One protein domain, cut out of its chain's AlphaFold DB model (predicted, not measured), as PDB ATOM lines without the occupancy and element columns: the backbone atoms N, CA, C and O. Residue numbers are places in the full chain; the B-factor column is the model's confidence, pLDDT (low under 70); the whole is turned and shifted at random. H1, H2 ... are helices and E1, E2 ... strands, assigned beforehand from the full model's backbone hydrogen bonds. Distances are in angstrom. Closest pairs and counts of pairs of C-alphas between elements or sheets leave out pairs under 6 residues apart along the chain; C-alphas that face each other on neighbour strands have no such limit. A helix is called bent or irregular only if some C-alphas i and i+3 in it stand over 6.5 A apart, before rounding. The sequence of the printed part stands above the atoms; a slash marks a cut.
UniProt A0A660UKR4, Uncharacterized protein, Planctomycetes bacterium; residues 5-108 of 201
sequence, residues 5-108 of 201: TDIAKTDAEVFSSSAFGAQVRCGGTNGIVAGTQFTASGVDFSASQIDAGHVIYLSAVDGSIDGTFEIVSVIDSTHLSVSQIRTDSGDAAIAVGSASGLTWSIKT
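Overview. This is residues 5 to 108 of the 201 residues of an uncharacterized protein of Planctomycetes bacterium (UniProt A0A660UKR4). Picture a small closed barrel of six strands, with a single irregular helix, H1, packed on its outside over E4. E1, the longest strand by residues with 12, and E6, with 11, run side by side, and both bend sharply as they wrap round the barrel. The printed part has 104 residues, with one named helix and six named strands in the order H1 E1 E2 E3 E4 E5 E6; the class is mostly strand. Round the ring run E1 E2 E5 E4 E3 E6 and back to E1, each neighbour pair antiparallel. The whole is compact and rounded, with a radius of gyration of the C-alphas of 12.3 A and spans of 31 by 31 by 30 A.

Along the chain. Find C-alpha 24 at (77.645, 78.065, 84.498); from there E1 runs through residues 24 to 35, 24.0 A from first to last C-alpha, and bends by 91 degrees at residue 29. E2 is residues 37 to 39, 6.7 A, and E3 is residues 55 to 59, 13.4 A. E4, residues 66 to 74, is 21.4 A long and bends by 55 degrees at residue 71. E5 is residues 79 to 83, 13.2 A. E6, residues 97 to 107, is 20.7 A long, bends by 105 degrees at residue 100 and ends with C-alpha 107 at (78.538, 81.760, 86.601). Look back to C-alpha 5 at (81.640, 91.656, 90.101) for H1, residues 5 to 15, 10.4 A; it is irregular, with C-alphas 10 and 13 9.3 A apart.

Arrangement. Start where E1 and E6 are neighbours: N 25 and O 106 are 2.8 A apart, and N 35 and O 97 are 2.8 A apart, within hydrogen-bond range. On the other side of E1 is E2, its hairpin partner, with N 34 and O 37 at 2.9 A. E2 pairs with E5 through N 38 and O 80, 2.9 A. E3, E4 and E5 form a meander, each strand the antiparallel neighbour of the one before, made of two hairpins. The pairing of E4 is staggered: residues 66 to 70 pair with E3, where N 56 and O 69 are 2.8 A apart, and residues 70 to 74 with E5, where N 72 and O 81 are 2.8 A apart. The ring closes where N 57 of E3 and O 105 of E6 are 2.9 A apart. E2 E3 E4 E5 and E3 E4 E5 E6 are each a Greek key, a meander of three strands plus a fourth that closes back beside its far end. H1 is on the barrel, outside it, at a height over the sheet of 9.2 A, over E4 and only just over E3, on which 3 of its C-alphas fall; on the local plane it runs slantwise to the strands, at 36 degrees to E4. The closest C-alphas of H1 and E4 are those of Thr 5 and Glu 70, 5.9 A apart. In H1, 3 of 7 O i to N i+4 pairs and 4 of 8 O i to N i+3 pairs are within range.

Size, cuts and confidence. The two C-alphas farthest apart are those of Ala 19 and Ala 92, 32.6 A. The printed part has no cut; its long links are E2 to E3, 15 residues, and E5 to E6, 13 residues. The mean pLDDT of the printed part is 96.1, and no printed residue is under 70.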
ATOM      1  N   THR A   5      81.352  91.067  88.789       97.25
ATOM      2  CA  THR A   5      81.640  91.656  90.101       97.25
ATOM      3  C   THR A   5      80.893  92.977  90.315       97.25
ATOM      4  O   THR A   5      80.367  93.198  91.403       97.25
ATOM      5  N   ASP A   6      80.770  93.837  89.296       96.50
ATOM      6  CA  ASP A   6      79.973  95.076  89.398       96.50
ATOM      7  C   ASP A   6      78.486  94.779  89.659       96.50
ATOM      8  O   ASP A   6      77.815  95.496  90.408       96.50
ATOM      9  N   ILE A   7      77.975  93.688  89.082       97.38
ATOM     10  CA  ILE A   7      76.610  93.218  89.328       97.38
ATOM     11  C   ILE A   7      76.497  92.683  90.755       97.38
ATOM     12  O   ILE A   7      75.581  93.067  91.476       97.38
ATOM     13  N   ALA A   8      77.445  91.854  91.195       96.75
ATOM     14  CA  ALA A   8      77.420  91.259  92.528       96.75
ATOM     15  C   ALA A   8      77.542  92.300  93.654       96.75
ATOM     16  O   ALA A   8      76.916  92.133  94.698       96.75
ATOM     17  N   LYS A   9      78.267  93.409  93.429       96.31
ATOM     18  CA  LYS A   9      78.283  94.581  94.331       96.31
ATOM     19  C   LYS A   9      76.894  95.175  94.554       96.31
ATOM     20  O   LYS A   9      76.637  95.741  95.612       96.31
ATOM     21  N   THR A  10      76.025  95.080  93.551       96.56
ATOM     22  CA  THR A  10      74.669  95.633  93.596       96.56
ATOM     23  C   THR A  10      73.667  94.601  94.107       96.56
ATOM     24  O   THR A  10      72.857  94.908  94.977       96.56
ATOM     25  N   ASP A  11      73.717  93.377  93.578       95.94
ATOM     26  CA  ASP A  11      72.778  92.310  93.915       95.94
ATOM     27  C   ASP A  11      73.401  90.929  93.669       95.94
ATOM     28  O   ASP A  11      73.242  90.325  92.612       95.94
ATOM     29  N   ALA A  12      74.142  90.414  94.650       94.81
ATOM     30  CA  ALA A  12      74.830  89.124  94.547       94.81
ATOM     31  C   ALA A  12      73.888  87.909  94.408       94.81
ATOM     32  O   ALA A  12      74.321  86.852  93.938       94.81
ATOM     33  N   GLU A  13      72.615  88.047  94.793       91.44
ATOM     34  CA  GLU A  13      71.621  86.966  94.777       91.44
ATOM     35  C   GLU A  13      71.346  86.458  93.356       91.44
ATOM     36  O   GLU A  13      71.053  85.283  93.151       91.44
ATOM     37  N   VAL A  14      71.520  87.299  92.334       93.56
ATOM     38  CA  VAL A  14      71.259  86.897  90.942       93.56
ATOM     39  C   VAL A  14      72.141  85.732  90.477       93.56
ATOM     40  O   VAL A  14      71.741  84.972  89.593       93.56
ATOM     41  N   PHE A  15      73.305  85.542  91.105       93.19
ATOM     42  CA  PHE A  15      74.231  84.452  90.798       93.19
ATOM     43  C   PHE A  15      73.872  83.129  91.493       93.19
ATOM     44  O   PHE A  15      74.326  82.069  91.055       93.19
ATOM     45  N   SER A  16      73.008  83.126  92.512       85.75
ATOM     46  CA  SER A  16      72.541  81.879  93.138       85.75
ATOM     47  C   SER A  16      71.412  81.213  92.336       85.75
ATOM     48  O   SER A  16      71.219  80.001  92.424       85.75
ATOM     49  N   SER A  17      70.731  81.963  91.463       84.38
ATOM     50  CA  SER A  17      69.573  81.468  90.713       84.38
ATOM     51  C   SER A  17      69.885  80.288  89.780       84.38
ATOM     52  O   SER A  17      70.898  80.253  89.070       84.38
ATOM     53  N   SER A  18      68.960  79.324  89.737       84.12
ATOM     54  CA  SER A  18      68.960  78.194  88.801       84.12
ATOM     55  C   SER A  18      68.443  78.561  87.406       84.12
ATOM     56  O   SER A  18      68.731  77.845  86.447       84.12
ATOM     57  N   ALA A  19      67.739  79.691  87.260       85.50
ATOM     58  CA  ALA A  19      67.180  80.142  85.980       85.50
ATOM     59  C   ALA A  19      68.262  80.384  84.912       85.50
ATOM     60  O   ALA A  19      67.999  80.291  83.716       85.50
ATOM     61  N   PHE A  20      69.497  80.636  85.348       86.06
ATOM     62  CA  PHE A  20      70.661  80.841  84.489       86.06
ATOM     63  C   PHE A  20      71.622  79.645  84.517       86.06
ATOM     64  O   PHE A  20      72.828  79.806  84.360       86.06
ATOM     65  N   GLY A  21      71.104  78.424  84.695       84.81
ATOM     66  CA  GLY A  21      71.920  77.202  84.736       84.81
ATOM     67  C   GLY A  21      72.798  76.990  83.494       84.81
ATOM     68  O   GLY A  21      73.913  76.496  83.612       84.81
ATOM     69  N   ALA A  22      72.350  77.446  82.319       87.56
ATOM     70  CA  ALA A  22      73.133  77.399  81.077       87.56
ATOM     71  C   ALA A  22      74.332  78.372  81.049       87.56
ATOM     72  O   ALA A  22      75.113  78.350  80.104       87.56
ATOM     73  N   GLN A  23      74.471  79.238  82.056       92.25
ATOM     74  CA  GLN A  23      75.532  80.243  82.159       92.25
ATOM     75  C   GLN A  23      76.591  79.882  83.210       92.25
ATOM     76  O   GLN A  23      77.433  80.707  83.572       92.25
ATOM     77  N   VAL A  24      76.560  78.641  83.702       95.25
ATOM     78  CA  VAL A  24      77.645  78.065  84.498       95.25
ATOM     79  C   VAL A  24      78.824  77.783  83.566       95.25
ATOM     80  O   VAL A  24      78.702  77.010  82.620       95.25
ATOM     81  N   ARG A  25      79.973  78.406  83.842       95.88
ATOM     82  CA  ARG A  25      81.227  78.180  83.106       95.88
ATOM     83  C   ARG A  25      81.919  76.908  83.571       95.88
ATOM     84  O   ARG A  25      82.340  76.094  82.759       95.88
ATOM     85  N   CYS A  26      82.005  76.739  84.883       96.75
ATOM     86  CA  CYS A  26      82.458  75.518  85.532       96.75
ATOM     87  C   CYS A  26      81.947  75.481  86.979       96.75
ATOM     88  O   CYS A  26      81.484  76.483  87.526       96.75
ATOM     89  N   GLY A  27      81.996  74.306  87.590       96.25
ATOM     90  CA  GLY A  27      81.547  74.083  88.957       96.25
ATOM     91  C   GLY A  27      81.821  72.652  89.383       96.25
ATOM     92  O   GLY A  27      82.156  71.801  88.557       96.25
ATOM     93  N   GLY A  28      81.668  72.379  90.670       96.50
ATOM     94  CA  GLY A  28      81.903  71.050  91.203       96.50
ATOM     95  C   GLY A  28      81.759  70.980  92.712       96.50
ATOM     96  O   GLY A  28      81.211  71.867  93.367       96.50
ATOM     97  N   THR A  29      82.267  69.886  93.259       96.94
ATOM     98  CA  THR A  29      82.390  69.652  94.696       96.94
ATOM     99  C   THR A  29      83.867  69.570  95.071       96.94
ATOM    100  O   THR A  29      84.742  69.695  94.210       96.94
ATOM    101  N   ASN A  30      84.160  69.371  96.358       97.38
ATOM    102  CA  ASN A  30      85.524  69.243  96.877       97.38
ATOM    103  C   ASN A  30      86.415  70.473  96.628       97.38
ATOM    104  O   ASN A  30      87.638  70.354  96.636       97.38
ATOM    105  N   GLY A  31      85.813  71.654  96.446       98.25
ATOM    106  CA  GLY A  31      86.551  72.913  96.428       98.25
ATOM    107  C   GLY A  31      87.173  73.199  97.795       98.25
ATOM    108  O   GLY A  31      86.625  72.814  98.837       98.25
ATOM    109  N   ILE A  32      88.321  73.869  97.792       98.56
ATOM    110  CA  ILE A  32      89.032  74.274  99.007       98.56
ATOM    111  C   ILE A  32      89.287  75.770  98.924       98.56
ATOM    112  O   ILE A  32      89.805  76.252  97.921       98.56
ATOM    113  N   VAL A  33      88.952  76.496  99.986       98.56
ATOM    114  CA  VAL A  33      89.343  77.895 100.150       98.56
ATOM    115  C   VAL A  33      90.197  78.037 101.403       98.56
ATOM    116  O   VAL A  33      89.906  77.418 102.428       98.56
ATOM    117  N   ALA A  34      91.257  78.833 101.318       98.31
ATOM    118  CA  ALA A  34      92.094  79.209 102.449       98.31
ATOM    119  C   ALA A  34      92.486  80.684 102.315       98.31
ATOM    120  O   ALA A  34      93.288  81.060 101.458       98.31
ATOM    121  N   GLY A  35      91.888  81.540 103.144       98.31
ATOM    122  CA  GLY A  35      92.052  82.987 103.043       98.31
ATOM    123  C   GLY A  35      91.469  83.521 101.734       98.31
ATOM    124  O   GLY A  35      90.252  83.584 101.578       98.31
ATOM    125  N   THR A  36      92.339  83.925 100.810       98.62
ATOM    126  CA  THR A  36      91.991  84.473  99.486       98.62
ATOM    127  C   THR A  36      92.325  83.515  98.345       98.62
ATOM    128  O   THR A  36      92.279  83.907  97.185       98.62
ATOM    129  N   GLN A  37      92.707  82.271  98.632       98.69
ATOM    130  CA  GLN A  37      93.045  81.293  97.603       98.69
ATOM    131  C   GLN A  37      91.958  80.230  97.511       98.69
ATOM    132  O   GLN A  37      91.626  79.599  98.513       98.69
ATOM    133  N   PHE A  38      91.438  80.014  96.305       98.81
ATOM    134  CA  PHE A  38      90.529  78.918  95.994       98.81
ATOM    135  C   PHE A  38      91.232  77.881  95.118       98.81
ATOM    136  O   PHE A  38      91.950  78.235  94.184       98.81
ATOM    137  N   THR A  39      91.010  76.604  95.419       98.62
ATOM    138  CA  THR A  39      91.584  75.459  94.709       98.62
ATOM    139  C   THR A  39      90.484  74.490  94.309       98.62
ATOM    140  O   THR A  39      89.650  74.114  95.139       98.62
ATOM    141  N   ALA A  40      90.524  74.028  93.061       98.19
ATOM    142  CA  ALA A  40      89.691  72.931  92.590       98.19
ATOM    143  C   ALA A  40      90.496  72.005  91.671       98.19
ATOM    144  O   ALA A  40      91.002  72.413  90.630       98.19
ATOM    145  N   SER A  41      90.610  70.735  92.053       94.56
ATOM    146  CA  SER A  41      91.275  69.719  91.235       94.56
ATOM    147  C   SER A  41      90.363  69.218  90.115       94.56
ATOM    148  O   SER A  41      89.172  69.009  90.343       94.56
ATOM    149  N   GLY A  42      90.930  68.924  88.943       92.56
ATOM    150  CA  GLY A  42      90.187  68.319  87.828       92.56
ATOM    151  C   GLY A  42      89.353  69.305  87.006       92.56
ATOM    152  O   GLY A  42      88.588  68.877  86.146       92.56
ATOM    153  N   VAL A  43      89.517  70.605  87.246       95.50
ATOM    154  CA  VAL A  43      89.036  71.679  86.373       95.50
ATOM    155  C   VAL A  43      90.231  72.390  85.747       95.50
ATOM    156  O   VAL A  43      91.333  72.365  86.289       95.50
ATOM    157  N   ASP A  44      89.999  73.008  84.596       97.56
ATOM    158  CA  ASP A  44      90.911  73.973  84.000       97.56
ATOM    159  C   ASP A  44      90.174  75.314  83.882       97.56
ATOM    160  O   ASP A  44      89.267  75.476  83.057       97.56
ATOM    161  N   PHE A  45      90.517  76.259  84.760       98.19
ATOM    162  CA  PHE A  45      89.908  77.587  84.803       98.19
ATOM    163  C   PHE A  45      90.187  78.389  83.533       98.19
ATOM    164  O   PHE A  45      89.295  79.083  83.046       98.19
ATOM    165  N   SER A  46      91.376  78.244  82.947       96.00
ATOM    166  CA  SER A  46      91.727  78.910  81.695       96.00
ATOM    167  C   SER A  46      90.923  78.337  80.526       96.00
ATOM    168  O   SER A  46      90.339  79.094  79.751       96.00
ATOM    169  N   ALA A  47      90.803  77.009  80.428       97.19
ATOM    170  CA  ALA A  47      89.978  76.365  79.401       97.19
ATOM    171  C   ALA A  47      88.477  76.654  79.578       97.19
ATOM    172  O   ALA A  47      87.732  76.703  78.600       97.19
ATOM    173  N   SER A  48      88.038  76.897  80.817       97.12
ATOM    174  CA  SER A  48      86.664  77.299  81.148       97.12
ATOM    175  C   SER A  48      86.403  78.795  80.923       97.12
ATOM    176  O   SER A  48      85.295  79.262  81.192       97.12
ATOM    177  N   GLN A  49      87.398  79.540  80.416       96.50
ATOM    178  CA  GLN A  49      87.332  80.983  80.171       96.50
ATOM    179  C   GLN A  49      86.971  81.764  81.438       96.50
ATOM    180  O   GLN A  49      86.075  82.605  81.424       96.50
ATOM    181  N   ILE A  50      87.596  81.418  82.564       98.00
ATOM    182  CA  ILE A  50      87.474  82.191  83.797       98.00
ATOM    183  C   ILE A  50      88.493  83.322  83.765       98.00
ATOM    184  O   ILE A  50      89.656  83.080  83.467       98.00
ATOM    185  N   ASP A  51      88.059  84.525  84.126       97.19
ATOM    186  CA  ASP A  51      88.888  85.723  84.169       97.19
ATOM    187  C   ASP A  51      88.618  86.531  85.447       97.19
ATOM    188  O   ASP A  51      87.642  86.301  86.172       97.19
ATOM    189  N   ALA A  52      89.499  87.493  85.725       97.19
ATOM    190  CA  ALA A  52      89.276  88.487  86.769       97.19
ATOM    191  C   ALA A  52      87.978  89.272  86.506       97.19
ATOM    192  O   ALA A  52      87.684  89.649  85.371       97.19
ATOM    193  N   GLY A  53      87.209  89.536  87.561       96.81
ATOM    194  CA  GLY A  53      85.909  90.205  87.463       96.81
ATOM    195  C   GLY A  53      84.719  89.254  87.309       96.81
ATOM    196  O   GLY A  53      83.583  89.707  87.472       96.81
ATOM    197  N   HIS A  54      84.948  87.954  87.084       98.06
ATOM    198  CA  HIS A  54      83.936  86.915  87.307       98.06
ATOM    199  C   HIS A  54      83.656  86.715  88.803       98.06
ATOM    200  O   HIS A  54      84.375  87.218  89.668       98.06
ATOM    201  N   VAL A  55      82.613  85.944  89.114       98.06
ATOM    202  CA  VAL A  55      82.236  85.614  90.492       98.06
ATOM    203  C   VAL A  55      82.106  84.113  90.704       98.06
ATOM    204  O   VAL A  55      81.743  83.360  89.799       98.06
ATOM    205  N   ILE A  56      82.379  83.676  91.927       98.06
ATOM    206  CA  ILE A  56      82.267  82.292  92.367       98.06
ATOM    207  C   ILE A  56      81.279  82.202  93.521       98.06
ATOM    208  O   ILE A  56      81.403  82.904  94.520       98.06
ATOM    209  N   TYR A  57      80.294  81.324  93.388       97.50
ATOM    210  CA  TYR A  57      79.455  80.923  94.506       97.50
ATOM    211  C   TYR A  57      80.117  79.753  95.235       97.50
ATOM    212  O   TYR A  57      80.517  78.782  94.586       97.50
ATOM    213  N   LEU A  58      80.223  79.846  96.559       97.44
ATOM    214  CA  LEU A  58      80.770  78.814  97.438       97.44
ATOM    215  C   LEU A  58      79.737  78.449  98.501       97.44
ATOM    216  O   LEU A  58      79.117  79.335  99.083       97.44
ATOM    217  N   SER A  59      79.603  77.154  98.778       97.44
ATOM    218  CA  SER A  59      78.721  76.630  99.818       97.44
ATOM    219  C   SER A  59      79.383  75.471 100.566       97.44
ATOM    220  O   SER A  59      79.799  74.470  99.970       97.44
ATOM    221  N   ALA A  60      79.499  75.622 101.882       97.69
ATOM    222  CA  ALA A  60      79.932  74.605 102.826       97.69
ATOM    223  C   ALA A  60      78.716  73.893 103.430       97.69
ATOM    224  O   ALA A  60      77.698  74.516 103.722       97.69
ATOM    225  N   VAL A  61      78.838  72.587 103.684       96.12
ATOM    226  CA  VAL A  61      77.749  71.774 104.264       96.12
ATOM    227  C   VAL A  61      77.341  72.261 105.660       96.12
ATOM    228  O   VAL A  61      76.178  72.148 106.035       96.12
ATOM    229  N   ASP A  62      78.287  72.804 106.423       95.12
ATOM    230  CA  ASP A  62      78.055  73.356 107.761       95.12
ATOM    231  C   ASP A  62      77.597  74.827 107.750       95.12
ATOM    232  O   ASP A  62      77.387  75.409 108.814       95.12
ATOM    233  N   GLY A  63      77.448  75.433 106.566       94.88
ATOM    234  CA  GLY A  63      77.061  76.832 106.398       94.88
ATOM    235  C   GLY A  63      78.134  77.848 106.800       94.88
ATOM    236  O   GLY A  63      77.849  79.042 106.823       94.88
ATOM    237  N   SER A  64      79.365  77.415 107.110       95.44
ATOM    238  CA  SER A  64      80.470  78.323 107.468       95.44
ATOM    239  C   SER A  64      80.842  79.287 106.338       95.44
ATOM    240  O   SER A  64      81.304  80.398 106.592       95.44
ATOM    241  N   ILE A  65      80.618  78.861 105.094       97.44
ATOM    242  CA  ILE A  65      80.747  79.662 103.882       97.44
ATOM    243  C   ILE A  65      79.505  79.402 103.041       97.44
ATOM    244  O   ILE A  65      79.264  78.265 102.644       97.44
ATOM    245  N   ASP A  66      78.733  80.445 102.764       96.31
ATOM    246  CA  ASP A  66      77.602  80.400 101.840       96.31
ATOM    247  C   ASP A  66      77.433  81.776 101.192       96.31
ATOM    248  O   ASP A  66      77.045  82.740 101.854       96.31
ATOM    249  N   GLY A  67      77.797  81.902  99.916       95.88
ATOM    250  CA  GLY A  67      77.668  83.177  99.221       95.88
ATOM    251  C   GLY A  67      78.461  83.305  97.929       95.88
ATOM    252  O   GLY A  67      79.152  82.388  97.486       95.88
ATOM    253  N   THR A  68      78.332  84.486  97.326       97.56
ATOM    254  CA  THR A  68      79.016  84.884  96.092       97.56
ATOM    255  C   THR A  68      80.240  85.734  96.425       97.56
ATOM    256  O   THR A  68      80.150  86.707  97.171       97.56
ATOM    257  N   PHE A  69      81.371  85.386  95.824       98.12
ATOM    258  CA  PHE A  69      82.679  86.003  96.022       98.12
ATOM    259  C   PHE A  69      83.247  86.439  94.672       98.12
ATOM    260  O   PHE A  69      82.920  85.851  93.641       98.12
ATOM    261  N   GLU A  70      84.094  87.464  94.651       98.19
ATOM    262  CA  GLU A  70      84.729  87.900  93.404       98.19
ATOM    263  C   GLU A  70      85.982  87.070  93.103       98.19
ATOM    264  O   GLU A  70      86.717  86.660  94.009       98.19
ATOM    265  N   ILE A  71      86.245  86.853  91.817       98.62
ATOM    266  CA  ILE A  71      87.497  86.289  91.323       98.62
ATOM    267  C   ILE A  71      88.418  87.460  90.986       98.62
ATOM    268  O   ILE A  71      88.175  88.217  90.045       98.62
ATOM    269  N   VAL A  72      89.486  87.606  91.768       98.56
ATOM    270  CA  VAL A  72      90.470  88.686  91.626       98.56
ATOM    271  C   VAL A  72      91.445  88.382  90.492       98.56
ATOM    272  O   VAL A  72      91.793  89.274  89.724       98.56
ATOM    273  N   SER A  73      91.883  87.128  90.370       98.38
ATOM    274  CA  SER A  73      92.765  86.678  89.290       98.38
ATOM    275  C   SER A  73      92.764  85.156  89.151       98.38
ATOM    276  O   SER A  73      92.531  84.430  90.120       98.38
ATOM    277  N   VAL A  74      93.108  84.664  87.960       98.44
ATOM    278  CA  VAL A  74      93.470  83.257  87.739       98.44
ATOM    279  C   VAL A  74      94.962  83.099  88.014       98.44
ATOM    280  O   VAL A  74      95.771  83.797  87.407       98.44
ATOM    281  N   ILE A  75      95.325  82.235  88.964       98.12
ATOM    282  CA  ILE A  75      96.731  81.984  89.320       98.12
ATOM    283  C   ILE A  75      97.307  80.928  88.374       98.12
ATOM    284  O   ILE A  75      98.364  81.130  87.783       98.12
ATOM    285  N   ASP A  76      96.581  79.821  88.210       97.44
ATOM    286  CA  ASP A  76      96.853  78.761  87.240       97.44
ATOM    287  C   ASP A  76      95.553  78.003  86.902       97.44
ATOM    288  O   ASP A  76      94.459  78.428  87.280       97.44
ATOM    289  N   SER A  77      95.651  76.877  86.189       97.19
ATOM    290  CA  SER A  77      94.490  76.096  85.743       97.19
ATOM    291  C   SER A  77      93.602  75.572  86.880       97.19
ATOM    292  O   SER A  77      92.423  75.323  86.650       97.19
ATOM    293  N   THR A  78      94.128  75.431  88.097       98.00
ATOM    294  CA  THR A  78      93.433  74.841  89.257       98.00
ATOM    295  C   THR A  78      93.363  75.759  90.476       98.00
ATOM    296  O   THR A  78      92.732  75.396  91.474       98.00
ATOM    297  N   HIS A  79      93.940  76.963  90.392       98.56
ATOM    298  CA  HIS A  79      93.967  77.937  91.482       98.56
ATOM    299  C   HIS A  79      93.458  79.317  91.054       98.56
ATOM    300  O   HIS A  79      93.883  79.889  90.048       98.56
ATOM    301  N   LEU A  80      92.601  79.899  91.894       98.75
ATOM    302  CA  LEU A  80      92.117  81.273  91.775       98.75
ATOM    303  C   LEU A  80      92.533  82.091  92.996       98.75
ATOM    304  O   LEU A  80      92.558  81.583  94.120       98.75
ATOM    305  N   SER A  81      92.773  83.381  92.777       98.62
ATOM    306  CA  SER A  81      92.689  84.377  93.841       98.62
ATOM    307  C   SER A  81      91.242  84.853  93.932       98.62
ATOM    308  O   SER A  81      90.692  85.363  92.956       98.62
ATOM    309  N   VAL A  82      90.631  84.704  95.102       98.75
ATOM    310  CA  VAL A  82      89.243  85.070  95.401       98.75
ATOM    311  C   VAL A  82      89.182  86.062  96.557       98.75
ATOM    312  O   VAL A  82      90.099  86.146  97.373       98.75
ATOM    313  N   SER A  83      88.091  86.815  96.636       98.62
ATOM    314  CA  SER A  83      87.890  87.816  97.679       98.62
ATOM    315  C   SER A  83      86.415  87.934  98.051       98.62
ATOM    316  O   SER A  83      85.533  87.686  97.226       98.62
ATOM    317  N   GLN A  84      86.126  88.383  99.276       98.06
ATOM    318  CA  GLN A  84      84.845  89.058  99.512       98.06
ATOM    319  C   GLN A  84      84.714  90.237  98.543       98.06
ATOM    320  O   GLN A  84      85.723  90.820  98.154       98.06
ATOM    321  N   ILE A  85      83.488  90.587  98.159       97.44
ATOM    322  CA  ILE A  85      83.243  91.647  97.179       97.44
ATOM    323  C   ILE A  85      83.816  92.977  97.695       97.44
ATOM    324  O   ILE A  85      83.288  93.567  98.640       97.44
ATOM    325  N   ARG A  86      84.894  93.454  97.067       97.06
ATOM    326  CA  ARG A  86      85.555  94.721  97.401       97.06
ATOM    327  C   ARG A  86      84.779  95.911  96.856       97.06
ATOM    328  O   ARG A  86      84.146  95.843  95.800       97.06
ATOM    329  N   THR A  87      84.884  97.048  97.537       92.81
ATOM    330  CA  THR A  87      84.362  98.317  97.017       92.81
ATOM    331  C   THR A  87      85.154  98.753  95.785       92.81
ATOM    332  O   THR A  87      84.548  98.975  94.733       92.81
ATOM    333  N   ASP A  88      86.486  98.765  95.873       91.81
ATOM    334  CA  ASP A  88      87.400  99.081  94.774       91.81
ATOM    335  C   ASP A  88      88.157  97.821  94.312       91.81
ATOM    336  O   ASP A  88      88.616  97.015  95.121       91.81
ATOM    337  N   SER A  89      88.290  97.619  92.998       91.00
ATOM    338  CA  SER A  89      89.038  96.483  92.446       91.00
ATOM    339  C   SER A  89      90.557  96.617  92.614       91.00
ATOM    340  O   SER A  89      91.264  95.616  92.467       91.00
ATOM    341  N   GLY A  90      91.058  97.816  92.930       92.81
ATOM    342  CA  GLY A  90      92.452  98.081  93.283       92.81
ATOM    343  C   GLY A  90      92.811  97.754  94.736       92.81
ATOM    344  O   GLY A  90      93.998  97.651  95.051       92.81
ATOM    345  N   ASP A  91      91.821  97.553  95.612       96.19
ATOM    346  CA  ASP A  91      92.060  97.212  97.016       96.19
ATOM    347  C   ASP A  91      92.624  95.793  97.172       96.19
ATOM    348  O   ASP A  91      92.421  94.912  96.334       96.19
ATOM    349  N   ALA A  92      93.304  95.533  98.290       97.50
ATOM    350  CA  ALA A  92      93.768  94.188  98.615       97.50
ATOM    351  C   ALA A  92      92.594  93.194  98.730       97.50
ATOM    352  O   ALA A  92      91.517  93.538  99.218       97.50
ATOM    353  N   ALA A  93      92.821  91.946  98.312       98.31
ATOM    354  CA  ALA A  93      91.838  90.874  98.453       98.31
ATOM    355  C   ALA A  93      91.477  90.640  99.931       98.31
ATOM    356  O   ALA A  93      92.348  90.545 100.799       98.31
ATOM    357  N   ILE A  94      90.180  90.525 100.207       98.56
ATOM    358  CA  ILE A  94      89.609  90.294 101.532       98.56
ATOM    359  C   ILE A  94      89.362  88.794 101.695       98.56
ATOM    360  O   ILE A  94      88.670  88.180 100.883       98.56
ATOM    361  N   ALA A  95      89.901  88.205 102.763       98.31
ATOM    362  CA  ALA A  95      89.786  86.774 103.027       98.31
ATOM    363  C   ALA A  95      88.323  86.298 103.060       98.31
ATOM    364  O   ALA A  95      87.487  86.860 103.767       98.31
ATOM    365  N   VAL A  96      88.044  85.222 102.327       97.50
ATOM    366  CA  VAL A  96      86.739  84.545 102.276       97.50
ATOM    367  C   VAL A  96      86.514  83.689 103.525       97.50
ATOM    368  O   VAL A  96      85.392  83.556 103.999       97.50
ATOM    369  N   GLY A  97      87.592  83.126 104.073       97.25
ATOM    370  CA  GLY A  97      87.566  82.165 105.172       97.25
ATOM    371  C   GLY A  97      88.406  80.937 104.832       97.25
ATOM    372  O   GLY A  97      89.215  80.973 103.904       97.25
ATOM    373  N   SER A  98      88.218  79.852 105.581       97.88
ATOM    374  CA  SER A  98      88.897  78.579 105.322       97.88
ATOM    375  C   SER A  98      87.920  77.421 105.447       97.88
ATOM    376  O   SER A  98      87.347  77.218 106.513       97.88
ATOM    377  N   ALA A  99      87.751  76.655 104.371       98.12
ATOM    378  CA  ALA A  99      86.898  75.472 104.336       98.12
ATOM    379  C   ALA A  99      87.334  74.519 103.216       98.12
ATOM    380  O   ALA A  99      87.955  74.920 102.230       98.12
ATOM    381  N   SER A 100      86.972  73.247 103.354       97.88
ATOM    382  CA  SER A 100      87.215  72.192 102.367       97.88
ATOM    383  C   SER A 100      85.934  71.410 102.107       97.88
ATOM    384  O   SER A 100      85.050  71.386 102.959       97.88
ATOM    385  N   GLY A 101      85.850  70.717 100.971       97.56
ATOM    386  CA  GLY A 101      84.626  69.987 100.627       97.56
ATOM    387  C   GLY A 101      83.519  70.907 100.109       97.56
ATOM    388  O   GLY A 101      82.354  70.520 100.124       97.56
ATOM    389  N   LEU A 102      83.869  72.121  99.665       98.25
ATOM    390  CA  LEU A 102      82.910  73.112  99.190       98.25
ATOM    391  C   LEU A 102      82.220  72.629  97.913       98.25
ATOM    392  O   LEU A 102      82.869  72.107  97.000       98.25
ATOM    393  N   THR A 103      80.913  72.870  97.834       97.69
ATOM    394  CA  THR A 103      80.207  72.942  96.554       97.69
ATOM    395  C   THR A 103      80.432  74.330  95.980       97.69
ATOM    396  O   THR A 103      80.346  75.324  96.702       97.69
ATOM    397  N   TRP A 104      80.752  74.408  94.695       97.25
ATOM    398  CA  TRP A 104      81.118  75.667  94.067       97.25
ATOM    399  C   TRP A 104      80.637  75.743  92.623       97.25
ATOM    400  O   TRP A 104      80.504  74.734  91.928       97.25
ATOM    401  N   SER A 105      80.384  76.963  92.159       96.81
ATOM    402  CA  SER A 105      80.072  77.222  90.754       96.81
ATOM    403  C   SER A 105      80.496  78.626  90.355       96.81
ATOM    404  O   SER A 105      80.318  79.568  91.125       96.81
ATOM    405  N   ILE A 106      81.019  78.762  89.142       97.38
ATOM    406  CA  ILE A 106      81.354  80.040  88.521       97.38
ATOM    407  C   ILE A 106      80.343  80.277  87.410       97.38
ATOM    408  O   ILE A 106      80.258  79.508  86.446       97.38
ATOM    409  N   LYS A 107      79.547  81.330  87.570       94.81
ATOM    410  CA  LYS A 107      78.538  81.760  86.601       94.81
ATOM    411  C   LYS A 107      78.923  83.123  86.061       94.81
ATOM    412  O   LYS A 107      79.538  83.913  86.770       94.81
ATOM    413  N   THR A 108      78.513  83.395  84.831       95.62
ATOM    414  CA  THR A 108      78.653  84.725  84.242       95.62
ATOM    415  C   THR A 108      77.328  85.210  83.692       95.62
ATOM    416  O   THR A 108      76.599  84.441  83.078       95.62
TER     417      THR A 108